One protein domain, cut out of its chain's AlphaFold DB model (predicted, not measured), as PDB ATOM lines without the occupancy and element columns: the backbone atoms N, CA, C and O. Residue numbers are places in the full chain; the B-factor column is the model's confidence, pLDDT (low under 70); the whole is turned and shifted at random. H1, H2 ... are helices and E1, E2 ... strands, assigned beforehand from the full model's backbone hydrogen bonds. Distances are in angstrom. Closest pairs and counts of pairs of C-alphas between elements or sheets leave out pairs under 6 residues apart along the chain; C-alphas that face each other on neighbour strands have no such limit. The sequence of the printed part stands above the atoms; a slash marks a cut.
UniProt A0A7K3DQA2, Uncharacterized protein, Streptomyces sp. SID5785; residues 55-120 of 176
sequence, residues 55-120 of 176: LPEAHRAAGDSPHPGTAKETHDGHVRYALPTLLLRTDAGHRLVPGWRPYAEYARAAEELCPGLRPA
ATOM      1  N   LEU A  55       5.589 -30.290  33.526       96.31
ATOM      2  CA  LEU A  55       5.571 -28.882  33.144       96.31
ATOM      3  C   LEU A  55       4.143 -28.299  33.245       96.31
ATOM      4  O   LEU A  55       3.171 -29.044  33.057       96.31
ATOM      5  N   PRO A  56       3.981 -26.983  33.490       95.19
ATOM      6  CA  PRO A  56       2.670 -26.349  33.668       95.19
ATOM      7  C   PRO A  56       1.658 -26.631  32.544       95.19
ATOM      8  O   PRO A  56       0.459 -26.746  32.800       95.19
ATOM      9  N   GLU A  57       2.121 -26.784  31.304       94.25
ATOM     10  CA  GLU A  57       1.309 -27.094  30.125       94.25
ATOM     11  C   GLU A  57       0.577 -28.436  30.259       94.25
ATOM     12  O   GLU A  57      -0.558 -28.571  29.800       94.25
ATOM     13  N   ALA A  58       1.176 -29.414  30.945       95.19
ATOM     14  CA  ALA A  58       0.584 -30.736  31.149       95.19
ATOM     15  C   ALA A  58      -0.703 -30.682  31.984       95.19
ATOM     16  O   ALA A  58      -1.584 -31.523  31.821       95.19
ATOM     17  N   HIS A  59      -0.834 -29.692  32.870       94.44
ATOM     18  CA  HIS A  59      -2.026 -29.505  33.703       94.44
ATOM     19  C   HIS A  59      -3.203 -28.914  32.925       94.44
ATOM     20  O   HIS A  59      -4.347 -29.028  33.355       94.44
ATOM     21  N   ARG A  60      -2.925 -28.278  31.784       90.69
ATOM     22  CA  ARG A  60      -3.929 -27.637  30.923       90.69
ATOM     23  C   ARG A  60      -4.286 -28.490  29.713       90.69
ATOM     24  O   ARG A  60      -5.149 -28.100  28.932       90.69
ATOM     25  N   ALA A  61      -3.610 -29.625  29.538       84.38
ATOM     26  CA  ALA A  61      -3.886 -30.534  28.446       84.38
ATOM     27  C   ALA A  61      -5.340 -31.009  28.524       84.38
ATOM     28  O   ALA A  61      -5.799 -31.471  29.567       84.38
ATOM     29  N   ALA A  62      -6.042 -30.898  27.405       76.69
ATOM     30  CA  ALA A  62      -7.411 -31.345  27.228       76.69
ATOM     31  C   ALA A  62      -7.558 -31.935  25.821       76.69
ATOM     32  O   ALA A  62      -6.719 -31.696  24.948       76.69
ATOM     33  N   GLY A  63      -8.605 -32.723  25.609       76.75
ATOM     34  CA  GLY A  63      -8.935 -33.293  24.309       76.75
ATOM     35  C   GLY A  63      -9.832 -34.514  24.443       76.75
ATOM     36  O   GLY A  63      -9.881 -35.139  25.499       76.75
ATOM     37  N   ASP A  64     -10.488 -34.877  23.348       79.50
ATOM     38  CA  ASP A  64     -11.505 -35.939  23.333       79.50
ATOM     39  C   ASP A  64     -10.913 -37.348  23.147       79.50
ATOM     40  O   ASP A  64     -11.628 -38.335  22.988       79.50
ATOM     41  N   SER A  65      -9.581 -37.471  23.153       81.75
ATOM     42  CA  SER A  65      -8.910 -38.768  23.045       81.75
ATOM     43  C   SER A  65      -9.104 -39.604  24.323       81.75
ATOM     44  O   SER A  65      -9.078 -39.027  25.413       81.75
ATOM     45  N   PRO A  66      -9.108 -40.951  24.241       81.38
ATOM     46  CA  PRO A  66      -9.119 -41.833  25.419       81.38
ATOM     47  C   PRO A  66      -7.976 -41.566  26.417       81.38
ATOM     48  O   PRO A  66      -8.084 -41.865  27.606       81.38
ATOM     49  N   HIS A  67      -6.879 -40.969  25.937       86.38
ATOM     50  CA  HIS A  67      -5.726 -40.565  26.733       86.38
ATOM     51  C   HIS A  67      -5.447 -39.064  26.533       86.38
ATOM     52  O   HIS A  67      -4.531 -38.710  25.788       86.38
ATOM     53  N   PRO A  68      -6.210 -38.166  27.191       88.38
ATOM     54  CA  PRO A  68      -6.199 -36.720  26.922       88.38
ATOM     55  C   PRO A  68      -4.895 -36.016  27.304       88.38
ATOM     56  O   PRO A  68      -4.676 -34.884  26.883       88.38
ATOM     57  N   GLY A  69      -4.020 -36.672  28.068       93.81
ATOM     58  CA  GLY A  69      -2.685 -36.161  28.375       93.81
ATOM     59  C   GLY A  69      -2.592 -35.260  29.608       93.81
ATOM     60  O   GLY A  69      -1.482 -34.950  30.032       93.81
ATOM     61  N   THR A  70      -3.720 -34.883  30.220       95.44
ATOM     62  CA  THR A  70      -3.735 -34.105  31.468       95.44
ATOM     63  C   THR A  70      -2.944 -34.816  32.552       95.44
ATOM     64  O   THR A  70      -3.180 -36.005  32.800       95.44
ATOM     65  N   ALA A  71      -2.034 -34.085  33.200       95.44
ATOM     66  CA  ALA A  71      -1.259 -34.577  34.330       95.44
ATOM     67  C   ALA A  71      -2.166 -35.279  35.360       95.44
ATOM     68  O   ALA A  71      -3.306 -34.875  35.594       95.44
ATOM     69  N   LYS A  72      -1.674 -36.382  35.925       93.81
ATOM     70  CA  LYS A  72      -2.443 -37.274  36.795       93.81
ATOM     71  C   LYS A  72      -1.917 -37.201  38.212       93.81
ATOM     72  O   LYS A  72      -0.707 -37.291  38.419       93.81
ATOM     73  N   GLU A  73      -2.832 -37.125  39.166       94.12
ATOM     74  CA  GLU A  73      -2.513 -37.381  40.563       94.12
ATOM     75  C   GLU A  73      -2.169 -38.862  40.754       94.12
ATOM     76  O   GLU A  73      -2.742 -39.760  40.124       94.12
ATOM     77  N   THR A  74      -1.174 -39.118  41.587       89.56
ATOM     78  CA  THR A  74      -0.785 -40.447  42.035       89.56
ATOM     79  C   THR A  74      -1.402 -40.730  43.400       89.56
ATOM     80  O   THR A  74      -1.824 -39.825  44.114       89.56
ATOM     81  N   HIS A  75      -1.469 -42.007  43.779       88.75
ATOM     82  CA  HIS A  75      -2.095 -42.417  45.041       88.75
ATOM     83  C   HIS A  75      -1.421 -41.814  46.291       88.75
ATOM     84  O   HIS A  75      -2.069 -41.621  47.310       88.75
ATOM     85  N   ASP A  76      -0.134 -41.483  46.196       88.69
ATOM     86  CA  ASP A  76       0.679 -40.812  47.216       88.69
ATOM     87  C   ASP A  76       0.570 -39.269  47.177       88.69
ATOM     88  O   ASP A  76       1.348 -38.581  47.829       88.69
ATOM     89  N   GLY A  77      -0.388 -38.711  46.426       88.12
ATOM     90  CA  GLY A  77      -0.668 -37.270  46.385       88.12
ATOM     91  C   GLY A  77       0.314 -36.444  45.547       88.12
ATOM     92  O   GLY A  77       0.252 -35.216  45.558       88.12
ATOM     93  N   HIS A  78       1.223 -37.089  44.811       91.44
ATOM     94  CA  HIS A  78       2.068 -36.409  43.829       91.44
ATOM     95  C   HIS A  78       1.346 -36.251  42.488       91.44
ATOM     96  O   HIS A  78       0.297 -36.841  42.242       91.44
ATOM     97  N   VAL A  79       1.935 -35.466  41.586       94.94
ATOM     98  CA  VAL A  79       1.463 -35.344  40.204       94.94
ATOM     99  C   VAL A  79       2.508 -35.927  39.260       94.94
ATOM    100  O   VAL A  79       3.708 -35.855  39.509       94.94
ATOM    101  N   ARG A  80       2.055 -36.523  38.160       96.12
ATOM    102  CA  ARG A  80       2.909 -37.019  37.079       96.12
ATOM    103  C   ARG A  80       2.336 -36.688  35.712       96.12
ATOM    104  O   ARG A  80       1.130 -36.483  35.574       96.12
ATOM    105  N   TYR A  81       3.176 -36.740  34.685       96.50
ATOM    106  CA  TYR A  81       2.686 -36.783  33.310       96.50
ATOM    107  C   TYR A  81       1.724 -37.966  33.104       96.50
ATOM    108  O   TYR A  81       1.941 -39.074  33.614       96.50
ATOM    109  N   ALA A  82       0.661 -37.745  32.328       94.19
ATOM    110  CA  ALA A  82      -0.125 -38.847  31.784       94.19
ATOM    111  C   ALA A  82       0.683 -39.605  30.726       94.19
ATOM    112  O   ALA A  82       1.537 -39.035  30.049       94.19
ATOM    113  N   LEU A  83       0.402 -40.897  30.571       90.81
ATOM    114  CA  LEU A  83       1.038 -41.723  29.550       90.81
ATOM    115  C   LEU A  83       0.092 -41.885  28.343       90.81
ATOM    116  O   LEU A  83      -1.097 -42.128  28.569       90.81
ATOM    117  N   PRO A  84       0.599 -41.804  27.100       92.56
ATOM    118  CA  PRO A  84       1.933 -41.306  26.741       92.56
ATOM    119  C   PRO A  84       2.018 -39.769  26.848       92.56
ATOM    120  O   PRO A  84       1.006 -39.084  26.761       92.56
ATOM    121  N   THR A  85       3.224 -39.223  27.019       95.12
ATOM    122  CA  THR A  85       3.529 -37.790  26.847       95.12
ATOM    123  C   THR A  85       4.892 -37.671  26.177       95.12
ATOM    124  O   THR A  85       5.833 -38.338  26.602       95.12
ATOM    125  N   LEU A  86       5.001 -36.831  25.146       96.06
ATOM    126  CA  LEU A  86       6.260 -36.540  24.463       96.06
ATOM    127  C   LEU A  86       6.744 -35.136  24.838       96.06
ATOM    128  O   LEU A  86       5.990 -34.171  24.723       96.06
ATOM    129  N   LEU A  87       8.004 -35.019  25.255       96.25
ATOM    130  CA  LEU A  87       8.663 -33.743  25.520       96.25
ATOM    131  C   LEU A  87       9.871 -33.597  24.597       96.25
ATOM    132  O   LEU A  87      10.859 -34.314  24.727       96.25
ATOM    133  N   LEU A  88       9.777 -32.665  23.658       95.62
ATOM    134  CA  LEU A  88      10.836 -32.323  22.718       95.62
ATOM    135  C   LEU A  88      11.624 -31.137  23.274       95.62
ATOM    136  O   LEU A  88      11.018 -30.162  23.720       95.62
ATOM    137  N   ARG A  89      12.958 -31.206  23.255       95.31
ATOM    138  CA  ARG A  89      13.853 -30.158  23.770       95.31
ATOM    139  C   ARG A  89      14.966 -29.852  22.769       95.31
ATOM    140  O   ARG A  89      15.478 -30.750  22.110       95.31
ATOM    141  N   THR A  90      15.327 -28.581  22.693       93.81
ATOM    142  CA  THR A  90      16.458 -28.014  21.946       93.81
ATOM    143  C   THR A  90      17.084 -26.916  22.804       93.81
ATOM    144  O   THR A  90      16.459 -26.467  23.768       93.81
ATOM    145  N   ASP A  91      18.258 -26.412  22.428       92.44
ATOM    146  CA  ASP A  91      18.875 -25.273  23.125       92.44
ATOM    147  C   ASP A  91      17.996 -24.008  23.086       92.44
ATOM    148  O   ASP A  91      18.060 -23.170  23.982       92.44
ATOM    149  N   ALA A  92      17.130 -23.882  22.074       89.56
ATOM    150  CA  ALA A  92      16.216 -22.753  21.912       89.56
ATOM    151  C   ALA A  92      14.917 -22.878  22.733       89.56
ATOM    152  O   ALA A  92      14.181 -21.899  22.867       89.56
ATOM    153  N   GLY A  93      14.599 -24.061  23.271       95.19
ATOM    154  CA  GLY A  93      13.376 -24.278  24.045       95.19
ATOM    155  C   GLY A  93      12.798 -25.686  23.931       95.19
ATOM    156  O   GLY A  93      13.477 -26.637  23.544       95.19
ATOM    157  N   HIS A  94      11.518 -25.828  24.289       96.81
ATOM    158  CA  HIS A  94      10.842 -27.124  24.347       96.81
ATOM    159  C   HIS A  94       9.389 -27.086  23.843       96.81
ATOM    160  O   HIS A  94       8.763 -26.026  23.722       96.81
ATOM    161  N   ARG A  95       8.849 -28.275  23.558       96.44
ATOM    162  CA  ARG A  95       7.443 -28.520  23.220       96.44
ATOM    163  C   ARG A  95       6.954 -29.786  23.897       96.44
ATOM    164  O   ARG A  95       7.599 -30.829  23.819       96.44
ATOM    165  N   LEU A  96       5.794 -29.676  24.530       96.06
ATOM    166  CA  LEU A  96       5.102 -30.787  25.160       96.06
ATOM    167  C   LEU A  96       3.930 -31.225  24.277       96.06
ATOM    168  O   LEU A  96       3.077 -30.406  23.942       96.06
ATOM    169  N   VAL A  97       3.864 -32.514  23.954       95.56
ATOM    170  CA  VAL A  97       2.706 -33.145  23.313       95.56
ATOM    171  C   VAL A  97       2.135 -34.184  24.281       95.56
ATOM    172  O   VAL A  97       2.613 -35.323  24.331       95.56
ATOM    173  N   PRO A  98       1.166 -33.788  25.120       94.94
ATOM    174  CA  PRO A  98       0.594 -34.661  26.131       94.94
ATOM    175  C   PRO A  98      -0.488 -35.566  25.533       94.94
ATOM    176  O   PRO A  98      -1.364 -35.116  24.795       94.94
ATOM    177  N   GLY A  99      -0.477 -36.837  25.926       93.50
ATOM    178  CA  GLY A  99      -1.502 -37.803  25.552       93.50
ATOM    179  C   GLY A  99      -1.319 -38.427  24.171       93.50
ATOM    180  O   GLY A  99      -0.304 -38.263  23.488       93.50
ATOM    181  N   TRP A 100      -2.344 -39.176  23.769       92.94
ATOM    182  CA  TRP A 100      -2.418 -39.742  22.430       92.94
ATOM    183  C   TRP A 100      -2.981 -38.697  21.465       92.94
ATOM    184  O   TRP A 100      -4.075 -38.167  21.682       92.94
ATOM    185  N   ARG A 101      -2.217 -38.387  20.418       92.19
ATOM    186  CA  ARG A 101      -2.562 -37.417  19.378       92.19
ATOM    187  C   ARG A 101      -2.411 -38.009  17.976       92.19
ATOM    188  O   ARG A 101      -1.705 -39.004  17.800       92.19
ATOM    189  N   PRO A 102      -3.055 -37.418  16.960       90.56
ATOM    190  CA  PRO A 102      -2.730 -37.701  15.569       90.56
ATOM    191  C   PRO A 102      -1.259 -37.388  15.261       90.56
ATOM    192  O   PRO A 102      -0.687 -36.445  15.806       90.56
ATOM    193  N   TYR A 103      -0.661 -38.128  14.319       89.31
ATOM    194  CA  TYR A 103       0.741 -37.956  13.904       89.31
ATOM    195  C   TYR A 103       1.126 -36.496  13.605       89.31
ATOM    196  O   TYR A 103       2.204 -36.041  13.988       89.31
ATOM    197  N   ALA A 104       0.226 -35.754  12.951       90.00
ATOM    198  CA  ALA A 104       0.449 -34.369  12.552       90.00
ATOM    199  C   ALA A 104       0.778 -33.440  13.735       90.00
ATOM    200  O   ALA A 104       1.559 -32.509  13.561       90.00
ATOM    201  N   GLU A 105       0.245 -33.697  14.934       92.56
ATOM    202  CA  GLU A 105       0.554 -32.880  16.115       92.56
ATOM    203  C   GLU A 105       1.988 -33.097  16.601       92.56
ATOM    204  O   GLU A 105       2.691 -32.130  16.898       92.56
ATOM    205  N   TYR A 106       2.460 -34.347  16.612       92.31
ATOM    206  CA  TYR A 106       3.850 -34.651  16.955       92.31
ATOM    207  C   TYR A 106       4.819 -34.050  15.928       92.31
ATOM    208  O   TYR A 106       5.822 -33.444  16.305       92.31
ATOM    209  N   ALA A 107       4.500 -34.169  14.634       92.31
ATOM    210  CA  ALA A 107       5.308 -33.590  13.562       92.31
ATOM    211  C   ALA A 107       5.377 -32.056  13.659       92.31
ATOM    212  O   ALA A 107       6.463 -31.489  13.543       92.31
ATOM    213  N   ARG A 108       4.246 -31.391  13.939       92.25
ATOM    214  CA  ARG A 108       4.188 -29.934  14.116       92.25
ATOM    215  C   ARG A 108       5.020 -29.475  15.309       92.25
ATOM    216  O   ARG A 108       5.772 -28.517  15.183       92.25
ATOM    217  N   ALA A 109       4.938 -30.171  16.443       93.88
ATOM    218  CA  ALA A 109       5.741 -29.844  17.621       93.88
ATOM    219  C   ALA A 109       7.255 -29.931  17.343       93.88
ATOM    220  O   ALA A 109       8.022 -29.118  17.855       93.88
ATOM    221  N   ALA A 110       7.680 -30.890  16.514       93.25
ATOM    222  CA  ALA A 110       9.072 -31.009  16.090       93.25
ATOM    223  C   ALA A 110       9.487 -29.897  15.107       93.25
ATOM    224  O   ALA A 110      10.555 -29.311  15.277       93.25
ATOM    225  N   GLU A 111       8.647 -29.565  14.121       92.62
ATOM    226  CA  GLU A 111       8.909 -28.471  13.170       92.62
ATOM    227  C   GLU A 111       8.936 -27.093  13.853       92.62
ATOM    228  O   GLU A 111       9.777 -26.263  13.521       92.62
ATOM    229  N   GLU A 112       8.074 -26.853  14.845       92.81
ATOM    230  CA  GLU A 112       8.069 -25.608  15.626       92.81
ATOM    231  C   GLU A 112       9.373 -25.396  16.415       92.81
ATOM    232  O   GLU A 112       9.783 -24.253  16.612       92.81
ATOM    233  N   LEU A 113      10.022 -26.471  16.877       94.25
ATOM    234  CA  LEU A 113      11.313 -26.395  17.576       94.25
ATOM    235  C   LEU A 113      12.513 -26.368  16.641       94.25
ATOM    236  O   LEU A 113      13.544 -25.792  16.982       94.25
ATOM    237  N   CYS A 114      12.396 -27.009  15.485       92.06
ATOM    238  CA  CYS A 114      13.449 -27.084  14.489       92.06
ATOM    239  C   CYS A 114      12.865 -26.690  13.126       92.06
ATOM    240  O   CYS A 114      12.507 -27.567  12.331       92.06
ATOM    241  N   PRO A 115      12.724 -25.376  12.847       89.88
ATOM    242  CA  PRO A 115      12.171 -24.907  11.586       89.88
ATOM    243  C   PRO A 115      12.942 -25.472  10.393       89.88
ATOM    244  O   PRO A 115      14.168 -25.402  10.332       89.88
ATOM    245  N   GLY A 116      12.216 -26.038   9.431       85.56
ATOM    246  CA  GLY A 116      12.813 -26.703   8.270       85.56
ATOM    247  C   GLY A 116      13.102 -28.191   8.473       85.56
ATOM    248  O   GLY A 116      13.434 -28.865   7.497       85.56
ATOM    249  N   LEU A 117      12.896 -28.742   9.676       86.94
ATOM    250  CA  LEU A 117      12.837 -30.187   9.866       86.94
ATOM    251  C   LEU A 117      11.692 -30.746   9.014       86.94
ATOM    252  O   LEU A 117      10.532 -30.354   9.139       86.94
ATOM    253  N   ARG A 118      12.026 -31.660   8.107       80.75
ATOM    254  CA  ARG A 118      11.051 -32.369   7.278       80.75
ATOM    255  C   ARG A 118      10.959 -33.793   7.810       80.75
ATOM    256  O   ARG A 118      11.929 -34.536   7.654       80.75
ATOM    257  N   PRO A 119       9.838 -34.189   8.443       75.50
ATOM    258  CA  PRO A 119       9.671 -35.568   8.863       75.50
ATOM    259  C   PRO A 119       9.802 -36.467   7.635       75.50
ATOM    260  O   PRO A 119       9.135 -36.242   6.619       75.50
ATOM    261  N   ALA A 120      10.665 -37.478   7.717       78.25
ATOM    262  CA  ALA A 120      10.697 -38.505   6.692       78.25
ATOM    263  C   ALA A 120       9.315 -39.168   6.644       78.25
ATOM    264  O   ALA A 120       8.777 -39.580   7.675       78.25
TER     265      ALA A 120
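What this domain is: This is residues 55 to 120 of the 176 residues of an uncharacterized protein of Streptomyces sp. SID5785 (UniProt A0A7K3DQA2). What is the shape? A two-strand hairpin, E1 and E2, has H2 packed on one face, while residues 72 to 80 fold back at the end of the length away from H2. What makes it up? The printed part has 66 residues with H1, E1, E2 and H2 in that order, antiparallel strands, mixed class, under half in named elements. It is only just compact, close to loose, radius of gyration of the C-alphas 13.0 A, spanning 42 by 27 by 17 A.

Where its parts are: Where does H1 begin? H1, residues 56 to 59, 5.7 A, begins at C-alpha 56 (2.670, -26.349, 33.668). What follows? E1, residues 85 to 90, is 16.9 A long; E2, residues 93 to 98, 16.6 A; H2, residues 103 to 113, 16.1 A, ending at C-alpha 113 (11.313, -26.395, 17.576).

How they stand to each other: How do the strands pair? E1 and E2, a hairpin, are antiparallel at 170 degrees; N 88 and O 95, 2.9 A, are within hydrogen-bond range. Where are the helices? The closest C-alphas of E2 and H2, Arg 95 and Ala 109, are 6.0 A apart; those of H1 and E2, Ala 58 and Pro 98, 6.4 A. H1 and H2 are apart; every O i to N i+4 pair in H2 is within hydrogen-bond range, and H1 is too short for one.

The domain as a whole: How large is it? The two C-alphas farthest apart, Asp 76 and Gly 116, are 43.2 A apart. Is it whole? The printed part has no cut, the link H1 to E1 is long, and no printed residue is under 70 in pLDDT.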